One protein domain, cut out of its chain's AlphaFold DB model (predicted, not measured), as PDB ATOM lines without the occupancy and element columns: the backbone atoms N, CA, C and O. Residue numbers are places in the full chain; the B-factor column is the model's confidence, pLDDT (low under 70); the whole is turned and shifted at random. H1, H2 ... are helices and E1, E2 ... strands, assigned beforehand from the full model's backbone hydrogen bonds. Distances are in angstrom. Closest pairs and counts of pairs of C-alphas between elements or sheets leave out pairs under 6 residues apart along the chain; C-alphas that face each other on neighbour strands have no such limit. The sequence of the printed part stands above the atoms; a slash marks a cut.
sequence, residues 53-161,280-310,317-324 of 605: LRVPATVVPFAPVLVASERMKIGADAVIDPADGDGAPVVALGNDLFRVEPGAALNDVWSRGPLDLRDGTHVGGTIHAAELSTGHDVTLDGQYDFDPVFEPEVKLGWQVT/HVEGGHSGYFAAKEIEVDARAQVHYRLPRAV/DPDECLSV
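AT A GLANCE: This is residues 53 to 161, 280 to 310 and 317 to 324 of the 605 residues of the protein "EGF-like domain-containing protein" of Myxococcales bacterium (UniProt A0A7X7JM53). With little regular structure, the chain winds in stacked turns from E10 and E11 through E2 to E7 and E8, with E1, paired to E9, packed on E2. The 148 printed residues include named strands E1 to E11, then helix H1: mostly strand, one branched parallel sheet and the antiparallel E1 and E9. The whole is compact, radius of gyration of the C-alphas 14.7 A, spanning 47 by 37 by 30 A.

HOW THE PARTS SIT: Start at E1, residues 53 to 55: N 53 and O 156 of E9, residues 154 to 161, are within hydrogen-bond range, 2.8 A. E2, residues 66 to 74, has parallel neighbour E10, residues 285 to 296, with N 67 and O 289 2.9 A apart.

IN THESE COORDINATES: Find C-alpha 53 at (167.832, 139.417, 145.003); E9 ends at C-alpha 161 (183.952, 146.006, 143.744). E3 to E8 lie within residues 90 to 134, E11 at 301 to 304, H1 at 318 to 321.

THE WHOLE: Across the cuts, C-alphas 161 and 280 are 34.3 A apart, 310 and 317 10.2 A. Links E2 to E3 and E8 to E9 are long. Residues 317 to 324, among others, have pLDDT under 70.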
ATOM      1  N   LEU A  53     168.801 140.470 144.755       82.44
ATOM      2  CA  LEU A  53     167.832 139.417 145.003       82.44
ATOM      3  C   LEU A  53     166.486 140.085 145.237       82.44
ATOM      4  O   LEU A  53     166.415 141.132 145.883       82.44
ATOM      5  N   ARG A  54     165.435 139.490 144.690       84.19
ATOM      6  CA  ARG A  54     164.082 140.032 144.751       84.19
ATOM      7  C   ARG A  54     163.130 138.939 145.184       84.19
ATOM      8  O   ARG A  54     163.296 137.799 144.753       84.19
ATOM      9  N   VAL A  55     162.149 139.306 145.996       79.38
ATOM     10  CA  VAL A  55     161.060 138.435 146.451       79.38
ATOM     11  C   VAL A  55     159.770 139.257 146.612       79.38
ATOM     12  O   VAL A  55     159.843 140.491 146.631       79.38
ATOM     13  N   PRO A  56     158.594 138.609 146.709       76.38
ATOM     14  CA  PRO A  56     157.332 139.281 147.026       76.38
ATOM     15  C   PRO A  56     157.381 140.051 148.353       76.38
ATOM     16  O   PRO A  56     158.199 139.750 149.222       76.38
ATOM     17  N   ALA A  57     156.475 141.018 148.526       64.12
ATOM     18  CA  ALA A  57     156.434 141.919 149.684       64.12
ATOM     19  C   ALA A  57     156.361 141.211 151.053       64.12
ATOM     20  O   ALA A  57     156.869 141.720 152.051       64.12
ATOM     21  N   THR A  58     155.707 140.052 151.094       62.53
ATOM     22  CA  THR A  58     155.464 139.244 152.298       62.53
ATOM     23  C   THR A  58     156.567 138.227 152.576       62.53
ATOM     24  O   THR A  58     156.563 137.589 153.624       62.53
ATOM     25  N   VAL A  59     157.528 138.076 151.661       66.75
ATOM     26  CA  VAL A  59     158.568 137.051 151.740       66.75
ATOM     27  C   VAL A  59     159.883 137.675 152.189       66.75
ATOM     28  O   VAL A  59     160.326 138.704 151.678       66.75
ATOM     29  N   VAL A  60     160.562 137.016 153.125       71.19
ATOM     30  CA  VAL A  60     161.920 137.393 153.529       71.19
ATOM     31  C   VAL A  60     162.911 136.977 152.429       71.19
ATOM     32  O   VAL A  60     162.928 135.801 152.065       71.19
ATOM     33  N   PRO A  61     163.786 137.866 151.915       71.81
ATOM     34  CA  PRO A  61     164.641 137.582 150.750       71.81
ATOM     35  C   PRO A  61     165.555 136.360 150.836       71.81
ATOM     36  O   PRO A  61     166.024 135.883 149.809       71.81
ATOM     37  N   PHE A  62     165.845 135.874 152.040       74.88
ATOM     38  CA  PHE A  62     166.730 134.737 152.283       74.88
ATOM     39  C   PHE A  62     166.003 133.490 152.802       74.88
ATOM     40  O   PHE A  62     166.673 132.495 153.050       74.88
ATOM     41  N   ALA A  63     164.675 133.532 152.958       76.38
ATOM     42  CA  ALA A  63     163.866 132.383 153.365       76.38
ATOM     43  C   ALA A  63     163.634 131.339 152.252       76.38
ATOM     44  O   ALA A  63     163.606 130.155 152.576       76.38
ATOM     45  N   PRO A  64     163.478 131.710 150.962       86.19
ATOM     46  CA  PRO A  64     163.282 130.721 149.908       86.19
ATOM     47  C   PRO A  64     164.487 129.807 149.709       86.19
ATOM     48  O   PRO A  64     165.633 130.242 149.790       86.19
ATOM     49  N   VAL A  65     164.241 128.558 149.324       90.19
ATOM     50  CA  VAL A  65     165.304 127.652 148.857       90.19
ATOM     51  C   VAL A  65     165.711 127.953 147.417       90.19
ATOM     52  O   VAL A  65     166.897 127.896 147.076       90.19
ATOM     53  N   LEU A  66     164.736 128.316 146.581       97.12
ATOM     54  CA  LEU A  66     164.916 128.629 145.168       97.12
ATOM     55  C   LEU A  66     164.270 129.980 144.840       97.12
ATOM     56  O   LEU A  66     163.093 130.188 145.129       97.12
ATOM     57  N   VAL A  67     165.013 130.862 144.167       96.69
ATOM     58  CA  VAL A  67     164.509 132.147 143.658       96.69
ATOM     59  C   VAL A  67     164.882 132.313 142.186       96.69
ATOM     60  O   VAL A  67     166.048 132.508 141.842       96.69
ATOM     61  N   ALA A  68     163.897 132.275 141.292       97.94
ATOM     62  CA  ALA A  68     164.087 132.590 139.879       97.94
ATOM     63  C   ALA A  68     163.438 133.930 139.532       97.94
ATOM     64  O   ALA A  68     162.252 134.144 139.776       97.94
ATOM     65  N   SER A  69     164.207 134.828 138.916       95.31
ATOM     66  CA  SER A  69     163.686 136.135 138.495       95.31
ATOM     67  C   SER A  69     162.963 136.126 137.144       95.31
ATOM     68  O   SER A  69     162.231 137.070 136.860       95.31
ATOM     69  N   GLU A  70     163.135 135.081 136.329       94.44
ATOM     70  CA  GLU A  70     162.428 134.912 135.053       94.44
ATOM     71  C   GLU A  70     161.791 133.526 134.890       94.44
ATOM     72  O   GLU A  70     160.579 133.435 134.737       94.44
ATOM     73  N   ARG A  71     162.570 132.436 134.908       95.88
ATOM     74  CA  ARG A  71     162.033 131.092 134.612       95.88
ATOM     75  C   ARG A  71     162.363 130.077 135.689       95.88
ATOM     76  O   ARG A  71     163.517 129.958 136.094       95.88
ATOM     77  N   MET A  72     161.361 129.301 136.087       98.25
ATOM     78  CA  MET A  72     161.498 128.186 137.018       98.25
ATOM     79  C   MET A  72     160.964 126.908 136.375       98.25
ATOM     80  O   MET A  72     159.864 126.892 135.820       98.25
ATOM     81  N   LYS A  73     161.740 125.826 136.462       98.44
ATOM     82  CA  LYS A  73     161.306 124.486 136.062       98.44
ATOM     83  C   LYS A  73     161.782 123.449 137.069       98.44
ATOM     84  O   LYS A  73     162.973 123.376 137.373       98.44
ATOM     85  N   ILE A  74     160.859 122.602 137.507       98.62
ATOM     86  CA  ILE A  74     161.123 121.516 138.452       98.62
ATOM     87  C   ILE A  74     160.869 120.185 137.749       98.62
ATOM     88  O   ILE A  74     159.797 119.968 137.190       98.62
ATOM     89  N   GLY A  75     161.889 119.329 137.701       98.19
ATOM     90  CA  GLY A  75     161.857 118.039 137.018       98.19
ATOM     91  C   GLY A  75     161.033 116.977 137.745       98.19
ATOM     92  O   GLY A  75     160.711 117.113 138.920       98.19
ATOM     93  N   ALA A  76     160.703 115.897 137.031       98.12
ATOM     94  CA  ALA A  76     159.833 114.842 137.549       98.12
ATOM     95  C   ALA A  76     160.447 114.152 138.774       98.12
ATOM     96  O   ALA A  76     161.662 113.938 138.809       98.12
ATOM     97  N   ASP A  77     159.624 113.804 139.758       96.69
ATOM     98  CA  ASP A  77     160.040 113.209 141.036       96.69
ATOM     99  C   ASP A  77     161.106 114.033 141.796       96.69
ATOM    100  O   ASP A  77     161.803 113.502 142.666       96.69
ATOM    101  N   ALA A  78     161.323 115.303 141.427       97.44
ATOM    102  CA  ALA A  78     162.230 116.179 142.156       97.44
ATOM    103  C   ALA A  78     161.613 116.556 143.500       97.44
ATOM    104  O   ALA A  78     160.400 116.674 143.641       97.44
ATOM    105  N   VAL A  79     162.471 116.745 144.488       93.12
ATOM    106  CA  VAL A  79     162.057 116.922 145.870       93.12
ATOM    107  C   VAL A  79     162.701 118.189 146.405       93.12
ATOM    108  O   VAL A  79     163.917 118.238 146.604       93.12
ATOM    109  N   ILE A  80     161.887 119.220 146.603       91.31
ATOM    110  CA  ILE A  80     162.317 120.526 147.084       91.31
ATOM    111  C   ILE A  80     161.816 120.688 148.513       91.31
ATOM    112  O   ILE A  80     160.660 121.016 148.751       91.31
ATOM    113  N   ASP A  81     162.725 120.420 149.443       70.44
ATOM    114  CA  ASP A  81     162.582 120.679 150.870       70.44
ATOM    115  C   ASP A  81     161.354 120.063 151.586       70.44
ATOM    116  O   ASP A  81     160.810 120.726 152.453       70.44
ATOM    117  N   PRO A  82     160.894 118.824 151.319       59.91
ATOM    118  CA  PRO A  82     159.635 118.307 151.869       59.91
ATOM    119  C   PRO A  82     159.759 117.966 153.368       59.91
ATOM    120  O   PRO A  82     159.918 116.807 153.758       59.91
ATOM    121  N   ALA A  83     159.751 118.973 154.230       48.66
ATOM    122  CA  ALA A  83     159.398 118.806 155.629       48.66
ATOM    123  C   ALA A  83     157.869 118.905 155.745       48.66
ATOM    124  O   ALA A  83     157.240 119.603 154.957       48.66
ATOM    125  N   ASP A  84     157.269 118.192 156.701       43.56
ATOM    126  CA  ASP A  84     155.822 118.217 156.942       43.56
ATOM    127  C   ASP A  84     155.346 119.667 157.223       43.56
ATOM    128  O   ASP A  84     155.469 120.150 158.345       43.56
ATOM    129  N   GLY A  85     154.838 120.368 156.203       40.62
ATOM    130  CA  GLY A  85     154.118 121.651 156.292       40.62
ATOM    131  C   GLY A  85     154.936 122.941 156.489       40.62
ATOM    132  O   GLY A  85     154.442 123.994 156.109       40.62
ATOM    133  N   ASP A  86     156.169 122.880 157.011       51.44
ATOM    134  CA  ASP A  86     156.979 124.065 157.396       51.44
ATOM    135  C   ASP A  86     158.254 124.267 156.538       51.44
ATOM    136  O   ASP A  86     159.286 124.750 157.017       51.44
ATOM    137  N   GLY A  87     158.252 123.821 155.281       62.53
ATOM    138  CA  GLY A  87     159.441 123.901 154.427       62.53
ATOM    139  C   GLY A  87     159.565 125.211 153.632       62.53
ATOM    140  O   GLY A  87     158.596 125.923 153.385       62.53
ATOM    141  N   ALA A  88     160.784 125.539 153.212       74.81
ATOM    142  CA  ALA A  88     161.135 126.805 152.583       74.81
ATOM    143  C   ALA A  88     160.420 127.030 151.237       74.81
ATOM    144  O   ALA A  88     160.313 126.096 150.429       74.81
ATOM    145  N   PRO A  89     160.016 128.281 150.940       85.12
ATOM    146  CA  PRO A  89     159.294 128.591 149.719       85.12
ATOM    147  C   PRO A  89     160.159 128.472 148.463       85.12
ATOM    148  O   PRO A  89     161.382 128.661 148.469       85.12
ATOM    149  N   VAL A  90     159.486 128.234 147.342       93.56
ATOM    150  CA  VAL A  90     160.024 128.345 145.985       93.56
ATOM    151  C   VAL A  90     159.403 129.562 145.317       93.56
ATOM    152  O   VAL A  90     158.185 129.664 145.211       93.56
ATOM    153  N   VAL A  91     160.240 130.488 144.846       95.44
ATOM    154  CA  VAL A  91     159.792 131.780 144.312       95.44
ATOM    155  C   VAL A  91     160.166 131.920 142.837       95.44
ATOM    156  O   VAL A  91     161.342 131.904 142.471       95.44
ATOM    157  N   ALA A  92     159.160 132.120 141.988       97.19
ATOM    158  CA  ALA A  92     159.288 132.451 140.576       97.19
ATOM    159  C   ALA A  92     158.657 133.827 140.300       97.19
ATOM    160  O   ALA A  92     157.437 133.988 140.275       97.19
ATOM    161  N   LEU A  93     159.502 134.838 140.083       94.50
ATOM    162  CA  LEU A  93     159.081 136.225 139.847       94.50
ATOM    163  C   LEU A  93     158.861 136.565 138.370       94.50
ATOM    164  O   LEU A  93     158.435 137.675 138.062       94.50
ATOM    165  N   GLY A  94     159.184 135.679 137.435       91.88
ATOM    166  CA  GLY A  94     158.913 135.949 136.026       91.88
ATOM    167  C   GLY A  94     157.454 135.714 135.657       91.88
ATOM    168  O   GLY A  94     156.739 134.985 136.335       91.88
ATOM    169  N   ASN A  95     157.034 136.314 134.544       94.00
ATOM    170  CA  ASN A  95     155.701 136.103 133.967       94.00
ATOM    171  C   ASN A  95     155.625 134.838 133.089       94.00
ATOM    172  O   ASN A  95     154.569 134.531 132.542       94.00
ATOM    173  N   ASP A  96     156.748 134.140 132.910       94.75
ATOM    174  CA  ASP A  96     156.815 132.905 132.137       94.75
ATOM    175  C   ASP A  96     156.181 131.740 132.912       94.75
ATOM    176  O   ASP A  96     156.061 131.774 134.136       94.75
ATOM    177  N   LEU A  97     155.814 130.679 132.188       95.88
ATOM    178  CA  LEU A  97     155.268 129.459 132.778       95.88
ATOM    179  C   LEU A  97     156.248 128.847 133.789       95.88
ATOM    180  O   LEU A  97     157.335 128.398 133.408       95.88
ATOM    181  N   PHE A  98     155.811 128.724 135.039       98.00
ATOM    182  CA  PHE A  98     156.450 127.866 136.025       98.00
ATOM    183  C   PHE A  98     155.870 126.454 135.882       98.00
ATOM    184  O   PHE A  98     154.723 126.188 136.237       98.00
ATOM    185  N   ARG A  99     156.676 125.533 135.340       97.12
ATOM    186  CA  ARG A  99     156.300 124.121 135.201       97.12
ATOM    187  C   ARG A  99     156.908 123.242 136.290       97.12
ATOM    188  O   ARG A  99     158.130 123.215 136.460       97.12
ATOM    189  N   VAL A 100     156.051 122.449 136.924       98.31
ATOM    190  CA  VAL A 100     156.414 121.362 137.835       98.31
ATOM    191  C   VAL A 100     156.034 120.035 137.183       98.31
ATOM    192  O   VAL A 100     154.866 119.779 136.905       98.31
ATOM    193  N   GLU A 101     157.033 119.221 136.859       98.38
ATOM    194  CA  GLU A 101     156.862 117.933 136.179       98.38
ATOM    195  C   GLU A 101     156.339 116.832 137.136       98.38
ATOM    196  O   GLU A 101     156.416 116.996 138.353       98.38
ATOM    197  N   PRO A 102     155.808 115.704 136.611       98.25
ATOM    198  CA  PRO A 102     155.068 114.721 137.407       98.25
ATOM    199  C   PRO A 102     155.798 114.181 138.641       98.25
ATOM    200  O   PRO A 102     157.003 113.936 138.591       98.25
ATOM    201  N   GLY A 103     155.056 113.933 139.721       91.94
ATOM    202  CA  GLY A 103     155.568 113.307 140.947       91.94
ATOM    203  C   GLY A 103     156.504 114.177 141.793       91.94
ATOM    204  O   GLY A 103     157.034 113.699 142.795       91.94
ATOM    205  N   ALA A 104     156.754 115.429 141.397       97.25
ATOM    206  CA  ALA A 104     157.599 116.332 142.168       97.25
ATOM    207  C   ALA A 104     156.920 116.773 143.478       97.25
ATOM    208  O   ALA A 104     155.695 116.861 143.549       97.25
ATOM    209  N   ALA A 105     157.722 117.078 144.497       92.62
ATOM    210  CA  ALA A 105     157.265 117.552 145.801       92.62
ATOM    211  C   ALA A 105     157.909 118.900 146.153       92.62
ATOM    212  O   ALA A 105     159.127 119.053 146.017       92.62
ATOM    213  N   LEU A 106     157.097 119.863 146.592       90.81
ATOM    214  CA  LEU A 106     157.494 121.215 147.005       90.81
ATOM    215  C   LEU A 106     156.705 121.631 148.262       90.81
ATOM    216  O   LEU A 106     155.691 121.009 148.567       90.81
ATOM    217  N   ASN A 107     157.124 122.695 148.951       84.62
ATOM    218  CA  ASN A 107     156.340 123.317 150.036       84.62
ATOM    219  C   ASN A 107     155.554 124.521 149.513       84.62
ATOM    220  O   ASN A 107     154.758 124.360 148.600       84.62
ATOM    221  N   ASP A 108     155.784 125.717 150.050       83.94
ATOM    222  CA  ASP A 108     155.177 126.955 149.574       83.94
ATOM    223  C   ASP A 108     155.672 127.322 148.172       83.94
ATOM    224  O   ASP A 108     156.868 127.251 147.859       83.94
ATOM    225  N   VAL A 109     154.752 127.768 147.318       91.38
ATOM    226  CA  VAL A 109     155.046 128.108 145.924       91.38
ATOM    227  C   VAL A 109     154.529 129.500 145.606       91.38
ATOM    228  O   VAL A 109     153.329 129.741 145.624       91.38
ATOM    229  N   TRP A 110     155.433 130.397 145.221       93.69
ATOM    230  CA  TRP A 110     155.107 131.719 144.695       93.69
ATOM    231  C   TRP A 110     155.381 131.762 143.197       93.69
ATOM    232  O   TRP A 110     156.522 131.584 142.769       93.69
ATOM    233  N   SER A 111     154.352 132.037 142.395       97.06
ATOM    234  CA  SER A 111     154.466 132.164 140.942       97.06
ATOM    235  C   SER A 111     153.773 133.428 140.452       97.06
ATOM    236  O   SER A 111     152.553 133.550 140.542       97.06
ATOM    237  N   ARG A 112     154.552 134.377 139.913       94.56
ATOM    238  CA  ARG A 112     153.993 135.573 139.264       94.56
ATOM    239  C   ARG A 112     153.332 135.217 137.929       94.56
ATOM    240  O   ARG A 112     152.262 135.728 137.619       94.56
ATOM    241  N   GLY A 113     153.985 134.369 137.136       93.19
ATOM    242  CA  GLY A 113     153.432 133.796 135.912       93.19
ATOM    243  C   GLY A 113     152.520 132.591 136.180       93.19
ATOM    244  O   GLY A 113     152.374 132.168 137.331       93.19
ATOM    245  N   PRO A 114     151.933 132.000 135.123       95.94
ATOM    246  CA  PRO A 114     151.102 130.809 135.256       95.94
ATOM    247  C   PRO A 114     151.869 129.645 135.890       95.94
ATOM    248  O   PRO A 114     153.017 129.377 135.521       95.94
ATOM    249  N   LEU A 115     151.218 128.936 136.811       97.94
ATOM    250  CA  LEU A 115     151.741 127.740 137.464       97.94
ATOM    251  C   LEU A 115     151.076 126.488 136.880       97.94
ATOM    252  O   LEU A 115     149.854 126.391 136.819       97.94
ATOM    253  N   ASP A 116     151.879 125.514 136.457       97.62
ATOM    254  CA  ASP A 116     151.420 124.245 135.882       97.62
ATOM    255  C   ASP A 116     152.005 123.068 136.667       97.62
ATOM    256  O   ASP A 116     153.184 122.732 136.514       97.62
ATOM    257  N   LEU A 117     151.168 122.463 137.513       97.25
ATOM    258  CA  LEU A 117     151.482 121.287 138.323       97.25
ATOM    259  C   LEU A 117     151.051 120.025 137.578       97.25
ATOM    260  O   LEU A 117     149.865 119.822 137.329       97.25
ATOM    261  N   ARG A 118     151.997 119.162 137.207       95.81
ATOM    262  CA  ARG A 118     151.709 117.934 136.449       95.81
ATOM    263  C   ARG A 118     151.292 116.775 137.357       95.81
ATOM    264  O   ARG A 118     151.259 116.907 138.578       95.81
ATOM    265  N   ASP A 119     150.943 115.646 136.746       95.12
ATOM    266  CA  ASP A 119     150.328 114.508 137.434       95.12
ATOM    267  C   ASP A 119     151.113 114.059 138.685       95.12
ATOM    268  O   ASP A 119     152.337 113.929 138.650       95.12
ATOM    269  N   GLY A 120     150.418 113.802 139.791       86.38
ATOM    270  CA  GLY A 120     151.005 113.291 141.032       86.38
ATOM    271  C   GLY A 120     151.917 114.270 141.775       86.38
ATOM    272  O   GLY A 120     152.631 113.843 142.679       86.38
ATOM    273  N   THR A 121     151.947 115.550 141.391       95.00
ATOM    274  CA  THR A 121     152.708 116.580 142.118       95.00
ATOM    275  C   THR A 121     152.137 116.774 143.523       95.00
ATOM    276  O   THR A 121     150.919 116.773 143.706       95.00
ATOM    277  N   HIS A 122     153.004 116.992 144.507       91.69
ATOM    278  CA  HIS A 122     152.627 117.304 145.883       91.69
ATOM    279  C   HIS A 122     153.143 118.687 146.282       91.69
ATOM    280  O   HIS A 122     154.327 118.986 146.134       91.69
ATOM    281  N   VAL A 123     152.247 119.536 146.775       89.31
ATOM    282  CA  VAL A 123     152.576 120.841 147.346       89.31
ATOM    283  C   VAL A 123     152.141 120.831 148.810       89.31
ATOM    284  O   VAL A 123     150.947 120.828 149.108       89.31
ATOM    285  N   GLY A 124     153.117 120.767 149.716       78.31
ATOM    286  CA  GLY A 124     152.894 120.699 151.163       78.31
ATOM    287  C   GLY A 124     152.464 122.031 151.788       78.31
ATOM    288  O   GLY A 124     151.922 122.047 152.888       78.31
ATOM    289  N   GLY A 125     152.703 123.138 151.084       74.81
ATOM    290  CA  GLY A 125     152.457 124.498 151.551       74.81
ATOM    291  C   GLY A 125     151.390 125.249 150.749       74.81
ATOM    292  O   GLY A 125     150.622 124.655 149.986       74.81
ATOM    293  N   THR A 126     151.334 126.567 150.927       80.69
ATOM    294  CA  THR A 126     150.403 127.455 150.218       80.69
ATOM    295  C   THR A 126     150.904 127.766 148.807       80.69
ATOM    296  O   THR A 126     152.089 128.016 148.568       80.69
ATOM    297  N   ILE A 127     149.979 127.770 147.847       86.69
ATOM    298  CA  ILE A 127     150.231 128.229 146.481       86.69
ATOM    299  C   ILE A 127     149.781 129.679 146.352       86.69
ATOM    300  O   ILE A 127     148.605 129.968 146.533       86.69
ATOM    301  N   HIS A 128     150.691 130.546 145.925       89.06
ATOM    302  CA  HIS A 128     150.459 131.945 145.586       89.06
ATOM    303  C   HIS A 128     150.634 132.125 144.076       89.06
ATOM    304  O   HIS A 128     151.751 132.325 143.585       89.06
ATOM    305  N   ALA A 129     149.539 132.006 143.320       90.12
ATOM    306  CA  ALA A 129     149.553 132.150 141.863       90.12
ATOM    307  C   ALA A 129     148.185 132.593 141.324       90.12
ATOM    308  O   ALA A 129     147.173 131.950 141.579       90.12
ATOM    309  N   ALA A 130     148.144 133.632 140.488       84.69
ATOM    310  CA  ALA A 130     146.883 134.075 139.878       84.69
ATOM    311  C   ALA A 130     146.279 133.029 138.916       84.69
ATOM    312  O   ALA A 130     145.062 132.931 138.774       84.69
ATOM    313  N   GLU A 131     147.130 132.227 138.269       90.88
ATOM    314  CA  GLU A 131     146.730 131.171 137.340       90.88
ATOM    315  C   GLU A 131     147.375 129.838 137.734       90.88
ATOM    316  O   GLU A 131     148.602 129.724 137.779       90.88
ATOM    317  N   LEU A 132     146.540 128.824 137.980       94.94
ATOM    318  CA  LEU A 132     146.954 127.469 138.341       94.94
ATOM    319  C   LEU A 132     146.308 126.432 137.406       94.94
ATOM    320  O   LEU A 132     145.085 126.327 137.316       94.94
ATOM    321  N   SER A 133     147.144 125.632 136.748       92.75
ATOM    322  CA  SER A 133     146.780 124.421 136.004       92.75
ATOM    323  C   SER A 133     147.262 123.195 136.777       92.75
ATOM    324  O   SER A 133     148.406 123.161 137.229       92.75
ATOM    325  N   THR A 134     146.406 122.184 136.921       90.88
ATOM    326  CA  THR A 134     146.727 120.941 137.638       90.88
ATOM    327  C   THR A 134     146.486 119.714 136.761       90.88
ATOM    328  O   THR A 134     145.546 119.671 135.967       90.88
ATOM    329  N   GLY A 135     147.374 118.730 136.884       79.81
ATOM    330  CA  GLY A 135     147.223 117.384 136.341       79.81
ATOM    331  C   GLY A 135     146.429 116.465 137.273       79.81
ATOM    332  O   GLY A 135     145.827 116.897 138.255       79.81
ATOM    333  N   HIS A 136     146.448 115.172 136.974       83.94
ATOM    334  CA  HIS A 136     145.767 114.146 137.765       83.94
ATOM    335  C   HIS A 136     146.499 113.900 139.085       83.94
ATOM    336  O   HIS A 136     147.723 113.954 139.130       83.94
ATOM    337  N   ASP A 137     145.770 113.575 140.151       90.81
ATOM    338  CA  ASP A 137     146.345 113.175 141.445       90.81
ATOM    339  C   ASP A 137     147.305 114.210 142.079       90.81
ATOM    340  O   ASP A 137     148.169 113.855 142.881       90.81
ATOM    341  N   VAL A 138     147.162 115.500 141.741       89.25
ATOM    342  CA  VAL A 138     147.878 116.581 142.437       89.25
ATOM    343  C   VAL A 138     147.360 116.688 143.872       89.25
ATOM    344  O   VAL A 138     146.153 116.784 144.100       89.25
ATOM    345  N   THR A 139     148.275 116.685 144.840       84.69
ATOM    346  CA  THR A 139     147.966 116.827 146.269       84.69
ATOM    347  C   THR A 139     148.397 118.206 146.748       84.69
ATOM    348  O   THR A 139     149.552 118.583 146.562       84.69
ATOM    349  N   LEU A 140     147.473 118.946 147.359       86.88
ATOM    350  CA  LEU A 140     147.713 120.254 147.964       86.88
ATOM    351  C   LEU A 140     147.358 120.156 149.449       86.88
ATOM    352  O   LEU A 140     146.193 119.906 149.770       86.88
ATOM    353  N   ASP A 141     148.341 120.323 150.329       78.88
ATOM    354  CA  ASP A 141     148.108 120.303 151.779       78.88
ATOM    355  C   ASP A 141     147.757 121.702 152.314       78.88
ATOM    356  O   ASP A 141     146.980 121.826 153.265       78.88
ATOM    357  N   GLY A 142     148.302 122.751 151.685       67.69
ATOM    358  CA  GLY A 142     148.040 124.152 152.008       67.69
ATOM    359  C   GLY A 142     146.911 124.791 151.192       67.69
ATOM    360  O   GLY A 142     146.163 124.132 150.465       67.69
ATOM    361  N   GLN A 143     146.760 126.108 151.348       76.56
ATOM    362  CA  GLN A 143     145.731 126.880 150.646       76.56
ATOM    363  C   GLN A 143     146.165 127.259 149.224       76.56
ATOM    364  O   GLN A 143     147.336 127.180 148.858       76.56
ATOM    365  N   TYR A 144     145.195 127.702 148.424       83.56
ATOM    366  CA  TYR A 144     145.446 128.335 147.136       83.56
ATOM    367  C   TYR A 144     145.022 129.807 147.182       83.56
ATOM    368  O   TYR A 144     143.831 130.121 147.209       83.56
ATOM    369  N   ASP A 145     146.016 130.688 147.185       81.06
ATOM    370  CA  ASP A 145     145.891 132.129 147.021       81.06
ATOM    371  C   ASP A 145     145.937 132.491 145.527       81.06
ATOM    372  O   ASP A 145     146.965 132.372 144.850       81.06
ATOM    373  N   PHE A 146     144.779 132.913 145.018       83.19
ATOM    374  CA  PHE A 146     144.560 133.288 143.620       83.19
ATOM    375  C   PHE A 146     144.655 134.803 143.369       83.19
ATOM    376  O   PHE A 146     144.483 135.228 142.227       83.19
ATOM    377  N   ASP A 147     144.920 135.616 144.398       81.69
ATOM    378  CA  ASP A 147     145.185 137.058 144.265       81.69
ATOM    379  C   ASP A 147     146.469 137.471 145.018       81.69
ATOM    380  O   ASP A 147     146.452 138.372 145.863       81.69
ATOM    381  N   PRO A 148     147.609 136.809 144.738       81.44
ATOM    382  CA  PRO A 148     148.841 137.036 145.480       81.44
ATOM    383  C   PRO A 148     149.439 138.420 145.212       81.44
ATOM    384  O   PRO A 148     149.602 138.862 144.068       81.44
ATOM    385  N   VAL A 149     149.872 139.089 146.282       78.25
ATOM    386  CA  VAL A 149     150.489 140.418 146.202       78.25
ATOM    387  C   VAL A 149     152.006 140.302 146.046       78.25
ATOM    388  O   VAL A 149     152.730 139.984 146.985       78.25
ATOM    389  N   PHE A 150     152.507 140.628 144.854       78.25
ATOM    390  CA  PHE A 150     153.950 140.664 144.577       78.25
ATOM    391  C   PHE A 150     154.597 142.025 144.845       78.25
ATOM    392  O   PHE A 150     155.799 142.092 145.092       78.25
ATOM    393  N   GLU A 151     153.815 143.103 144.781       79.25
ATOM    394  CA  GLU A 151     154.334 144.469 144.792       79.25
ATOM    395  C   GLU A 151     154.059 145.203 146.117       79.25
ATOM    396  O   GLU A 151     152.965 145.079 146.671       79.25
ATOM    397  N   PRO A 152     154.999 146.048 146.586       76.12
ATOM    398  CA  PRO A 152     156.339 146.243 146.030       76.12
ATOM    399  C   PRO A 152     157.263 145.054 146.336       76.12
ATOM    400  O   PRO A 152     157.264 144.541 147.453       76.12
ATOM    401  N   GLU A 153     158.089 144.650 145.369       74.44
ATOM    402  CA  GLU A 153     159.122 143.632 145.615       74.44
ATOM    403  C   GLU A 153     160.096 144.074 146.724       74.44
ATOM    404  O   GLU A 153     160.619 145.196 146.708       74.44
ATOM    405  N   VAL A 154     160.412 143.161 147.648       72.44
ATOM    406  CA  VAL A 154     161.491 143.351 148.626       72.44
ATOM    407  C   VAL A 154     162.810 142.985 147.965       72.44
ATOM    408  O   VAL A 154     162.931 141.971 147.272       72.44
ATOM    409  N   LYS A 155     163.818 143.831 148.180       78.06
ATOM    410  CA  LYS A 155     165.128 143.711 147.544       78.06
ATOM    411  C   LYS A 155     166.221 143.518 148.579       78.06
ATOM    412  O   LYS A 155     166.350 144.320 149.497       78.06
ATOM    413  N   LEU A 156     167.064 142.516 148.360       77.88
ATOM    414  CA  LEU A 156     168.337 142.350 149.056       77.88
ATOM    415  C   LEU A 156     169.458 142.494 148.033       77.88
ATOM    416  O   LEU A 156     169.566 141.693 147.109       77.88
ATOM    417  N   GLY A 157     170.298 143.514 148.174       80.25
ATOM    418  CA  GLY A 157     171.362 143.760 147.209       80.25
ATOM    419  C   GLY A 157     172.599 144.380 147.823       80.25
ATOM    420  O   GLY A 157     172.533 145.094 148.815       80.25
ATOM    421  N   TRP A 158     173.745 144.111 147.210       84.00
ATOM    422  CA  TRP A 158     175.023 144.691 147.601       84.00
ATOM    423  C   TRP A 158     175.882 144.953 146.367       84.00
ATOM    424  O   TRP A 158     175.646 144.419 145.276       84.00
ATOM    425  N   GLN A 159     176.881 145.812 146.547       85.12
ATOM    426  CA  GLN A 159     177.856 146.125 145.512       85.12
ATOM    427  C   GLN A 159     179.118 145.293 145.708       85.12
ATOM    428  O   GLN A 159     179.649 145.179 146.810       85.12
ATOM    429  N   VAL A 160     179.622 144.752 144.607       86.56
ATOM    430  CA  VAL A 160     180.834 143.942 144.554       86.56
ATOM    431  C   VAL A 160     181.867 144.703 143.743       86.56
ATOM    432  O   VAL A 160     181.769 144.767 142.518       86.56
ATOM    433  N   THR A 161     182.865 145.277 144.411       87.12
ATOM    434  CA  THR A 161     183.952 146.006 143.744       87.12
ATOM    435  C   THR A 161     185.190 145.129 143.641       87.12
ATOM    436  O   THR A 161     185.785 144.736 144.644       87.12
ATOM    437  N   HIS A 280     170.572 115.805 139.316       95.62
ATOM    438  CA  HIS A 280     170.399 114.730 140.290       95.62
ATOM    439  C   HIS A 280     171.761 114.183 140.747       95.62
ATOM    440  O   HIS A 280     172.569 113.730 139.931       95.62
ATOM    441  N   VAL A 281     171.979 114.188 142.060       92.69
ATOM    442  CA  VAL A 281     173.174 113.665 142.726       92.69
ATOM    443  C   VAL A 281     172.779 112.911 143.991       92.69
ATOM    444  O   VAL A 281     171.764 113.207 144.623       92.69
ATOM    445  N   GLU A 282     173.586 111.926 144.374       84.25
ATOM    446  CA  GLU A 282     173.398 111.195 145.627       84.25
ATOM    447  C   GLU A 282     173.608 112.138 146.823       84.25
ATOM    448  O   GLU A 282     174.590 112.878 146.864       84.25
ATOM    449  N   GLY A 283     172.669 112.139 147.775       79.00
ATOM    450  CA  GLY A 283     172.661 113.064 148.918       79.00
ATOM    451  C   GLY A 283     172.050 114.444 148.637       79.00
ATOM    452  O   GLY A 283     171.810 115.185 149.587       79.00
ATOM    453  N   GLY A 284     171.750 114.764 147.374       90.38
ATOM    454  CA  GLY A 284     171.098 116.014 146.983       90.38
ATOM    455  C   GLY A 284     171.989 117.254 147.069       90.38
ATOM    456  O   GLY A 284     173.216 117.185 147.147       90.38
ATOM    457  N   HIS A 285     171.345 118.414 147.022       91.31
ATOM    458  CA  HIS A 285     171.951 119.716 147.261       91.31
ATOM    459  C   HIS A 285     171.358 120.325 148.530       91.31
ATOM    460  O   HIS A 285     170.195 120.100 148.859       91.31
ATOM    461  N   SER A 286     172.139 121.132 149.235       87.88
ATOM    462  CA  SER A 286     171.658 121.923 150.365       87.88
ATOM    463  C   SER A 286     172.084 123.369 150.186       87.88
ATOM    464  O   SER A 286     173.247 123.629 149.886       87.88
ATOM    465  N   GLY A 287     171.192 124.331 150.376       86.88
ATOM    466  CA  GLY A 287     171.593 125.711 150.167       86.88
ATOM    467  C   GLY A 287     170.479 126.694 149.896       86.88
ATOM    468  O   GLY A 287     169.306 126.442 150.155       86.88
ATOM    469  N   TYR A 288     170.921 127.807 149.325       91.12
ATOM    470  CA  TYR A 288     170.102 128.881 148.791       91.12
ATOM    471  C   TYR A 288     170.521 129.116 147.343       91.12
ATOM    472  O   TYR A 288     171.702 129.369 147.071       91.12
ATOM    473  N   PHE A 289     169.575 129.031 146.413       97.81
ATOM    474  CA  PHE A 289     169.853 129.152 144.986       97.81
ATOM    475  C   PHE A 289     169.017 130.276 144.391       97.81
ATOM    476  O   PHE A 289     167.790 130.206 144.396       97.81
ATOM    477  N   ALA A 290     169.670 131.296 143.834       97.62
ATOM    478  CA  ALA A 290     168.965 132.383 143.162       97.62
ATOM    479  C   ALA A 290     169.564 132.693 141.793       97.62
ATOM    480  O   ALA A 290     170.773 132.875 141.659       97.62
ATOM    481  N   ALA A 291     168.731 132.782 140.760       98.00
ATOM    482  CA  ALA A 291     169.200 133.000 139.397       98.00
ATOM    483  C   ALA A 291     168.197 133.768 138.528       98.00
ATOM    484  O   ALA A 291     167.063 134.049 138.922       98.00
ATOM    485  N   LYS A 292     168.609 134.092 137.298       96.94
ATOM    486  CA  LYS A 292     167.664 134.482 136.241       96.94
ATOM    487  C   LYS A 292     166.712 133.329 135.949       96.94
ATOM    488  O   LYS A 292     165.499 133.503 135.915       96.94
ATOM    489  N   GLU A 293     167.281 132.137 135.797       98.19
ATOM    490  CA  GLU A 293     166.540 130.919 135.491       98.19
ATOM    491  C   GLU A 293     167.054 129.756 136.338       98.19
ATOM    492  O   GLU A 293     168.266 129.602 136.502       98.19
ATOM    493  N   ILE A 294     166.152 128.926 136.850       98.62
ATOM    494  CA  ILE A 294     166.507 127.718 137.595       98.62
ATOM    495  C   ILE A 294     165.828 126.514 136.943       98.62
ATOM    496  O   ILE A 294     164.620 126.516 136.709       98.62
ATOM    497  N   GLU A 295     166.623 125.481 136.666       98.56
ATOM    498  CA  GLU A 295     166.144 124.155 136.282       98.56
ATOM    499  C   GLU A 295     166.641 123.124 137.298       98.56
ATOM    500  O   GLU A 295     167.842 123.001 137.552       98.56
ATOM    501  N   VAL A 296     165.706 122.371 137.868       98.62
ATOM    502  CA  VAL A 296     166.003 121.226 138.727       98.62
ATOM    503  C   VAL A 296     165.761 119.949 137.931       98.62
ATOM    504  O   VAL A 296     164.666 119.740 137.411       98.62
ATOM    505  N   ASP A 297     166.777 119.094 137.812       98.12
ATOM    506  CA  ASP A 297     166.654 117.826 137.091       98.12
ATOM    507  C   ASP A 297     165.692 116.860 137.800       98.12
ATOM    508  O   ASP A 297     165.484 116.904 139.014       98.12
ATOM    509  N   ALA A 298     165.151 115.914 137.032       97.31
ATOM    510  CA  ALA A 298     164.302 114.860 137.571       97.31
ATOM    511  C   ALA A 298     165.007 114.067 138.688       97.31
ATOM    512  O   ALA A 298     166.158 113.642 138.525       97.31
ATOM    513  N   ARG A 299     164.287 113.811 139.786       94.81
ATOM    514  CA  ARG A 299     164.753 113.143 141.017       94.81
ATOM    515  C   ARG A 299     165.825 113.899 141.801       94.81
ATOM    516  O   ARG A 299     166.393 113.334 142.740       94.81
ATOM    517  N   ALA A 300     166.186 115.121 141.417       95.81
ATOM    518  CA  ALA A 300     167.102 115.914 142.225       95.81
ATOM    519  C   ALA A 300     166.434 116.285 143.557       95.81
ATOM    520  O   ALA A 300     165.227 116.505 143.619       95.81
ATOM    521  N   GLN A 301     167.234 116.319 144.619       93.31
ATOM    522  CA  GLN A 301     166.789 116.691 145.959       93.31
ATOM    523  C   GLN A 301     167.469 117.999 146.331       93.31
ATOM    524  O   GLN A 301     168.687 118.116 146.175       93.31
ATOM    525  N   VAL A 302     166.697 118.977 146.786       92.88
ATOM    526  CA  VAL A 302     167.205 120.290 147.187       92.88
ATOM    527  C   VAL A 302     166.634 120.617 148.553       92.88
ATOM    528  O   VAL A 302     165.423 120.652 148.721       92.88
ATOM    529  N   HIS A 303     167.510 120.853 149.520       86.44
ATOM    530  CA  HIS A 303     167.140 121.199 150.887       86.44
ATOM    531  C   HIS A 303     167.520 122.637 151.184       86.44
ATOM    532  O   HIS A 303     168.609 123.089 150.801       86.44
ATOM    533  N   TYR A 304     166.650 123.342 151.895       84.31
ATOM    534  CA  TYR A 304     166.953 124.698 152.306       84.31
ATOM    535  C   TYR A 304     168.112 124.732 153.298       84.31
ATOM    536  O   TYR A 304     168.293 123.856 154.148       84.31
ATOM    537  N   ARG A 305     168.905 125.796 153.205       78.56
ATOM    538  CA  ARG A 305     169.819 126.192 154.263       78.56
ATOM    539  C   ARG A 305     169.959 127.705 154.272       78.56
ATOM    540  O   ARG A 305     170.257 128.295 153.235       78.56
ATOM    541  N   LEU A 306     169.862 128.291 155.466       75.44
ATOM    542  CA  LEU A 306     170.073 129.720 155.680       75.44
ATOM    543  C   LEU A 306     171.404 130.179 155.049       75.44
ATOM    544  O   LEU A 306     172.472 129.667 155.427       75.44
ATOM    545  N   PRO A 307     171.384 131.153 154.120       79.94
ATOM    546  CA  PRO A 307     172.580 131.592 153.417       79.94
ATOM    547  C   PRO A 307     173.398 132.585 154.252       79.94
ATOM    548  O   PRO A 307     173.510 133.758 153.903       79.94
ATOM    549  N   ARG A 308     174.028 132.114 155.339       82.31
ATOM    550  CA  ARG A 308     174.864 132.951 156.229       82.31
ATOM    551  C   ARG A 308     175.905 133.774 155.460       82.31
ATOM    552  O   ARG A 308     176.050 134.961 155.716       82.31
ATOM    553  N   ALA A 309     176.541 133.180 154.449       86.94
ATOM    554  CA  ALA A 309     177.510 133.874 153.607       86.94
ATOM    555  C   ALA A 309     176.907 135.046 152.817       86.94
ATOM    556  O   ALA A 309     177.600 136.032 152.603       86.94
ATOM    557  N   VAL A 310     175.638 134.959 152.388       85.69
ATOM    558  CA  VAL A 310     174.932 136.069 151.719       85.69
ATOM    559  C   VAL A 310     174.651 137.192 152.711       85.69
ATOM    560  O   VAL A 310     174.895 138.349 152.386       85.69
ATOM    561  N   ASP A 317     174.078 141.138 160.008       63.12
ATOM    562  CA  ASP A 317     174.499 140.217 161.065       63.12
ATOM    563  C   ASP A 317     173.552 139.000 161.072       63.12
ATOM    564  O   ASP A 317     172.354 139.155 161.347       63.12
ATOM    565  N   PRO A 318     174.052 137.788 160.751       53.66
ATOM    566  CA  PRO A 318     173.223 136.596 160.750       53.66
ATOM    567  C   PRO A 318     172.597 136.362 162.121       53.66
ATOM    568  O   PRO A 318     171.437 135.988 162.179       53.66
ATOM    569  N   ASP A 319     173.323 136.621 163.210       51.31
ATOM    570  CA  ASP A 319     172.873 136.333 164.571       51.31
ATOM    571  C   ASP A 319     171.854 137.385 165.071       51.31
ATOM    572  O   ASP A 319     170.990 137.062 165.889       51.31
ATOM    573  N   GLU A 320     171.861 138.615 164.532       47.28
ATOM    574  CA  GLU A 320     170.776 139.598 164.734       47.28
ATOM    575  C   GLU A 320     169.501 139.188 163.984       47.28
ATOM    576  O   GLU A 320     168.425 139.157 164.578       47.28
ATOM    577  N   CYS A 321     169.609 138.761 162.722       43.16
ATOM    578  CA  CYS A 321     168.482 138.190 161.967       43.16
ATOM    579  C   CYS A 321     167.868 136.948 162.658       43.16
ATOM    580  O   CYS A 321     166.704 136.625 162.433       43.16
ATOM    581  N   LEU A 322     168.637 136.273 163.519       41.19
ATOM    582  CA  LEU A 322     168.233 135.100 164.299       41.19
ATOM    583  C   LEU A 322     167.683 135.463 165.700       41.19
ATOM    584  O   LEU A 322     167.054 134.617 166.336       41.19
ATOM    585  N   SER A 323     167.875 136.705 166.180       31.78
ATOM    586  CA  SER A 323     167.543 137.150 167.550       31.78
ATOM    587  C   SER A 323     166.530 138.302 167.662       31.78
ATOM    588  O   SER A 323     166.121 138.626 168.782       31.78
ATOM    589  N   VAL A 324     166.063 138.897 166.555       32.62
ATOM    590  CA  VAL A 324     165.001 139.927 166.574       32.62
ATOM    591  C   VAL A 324     163.637 139.293 166.877       32.62
ATOM    592  O   VAL A 324     162.836 138.979 166.003       32.62
TER     593      VAL A 324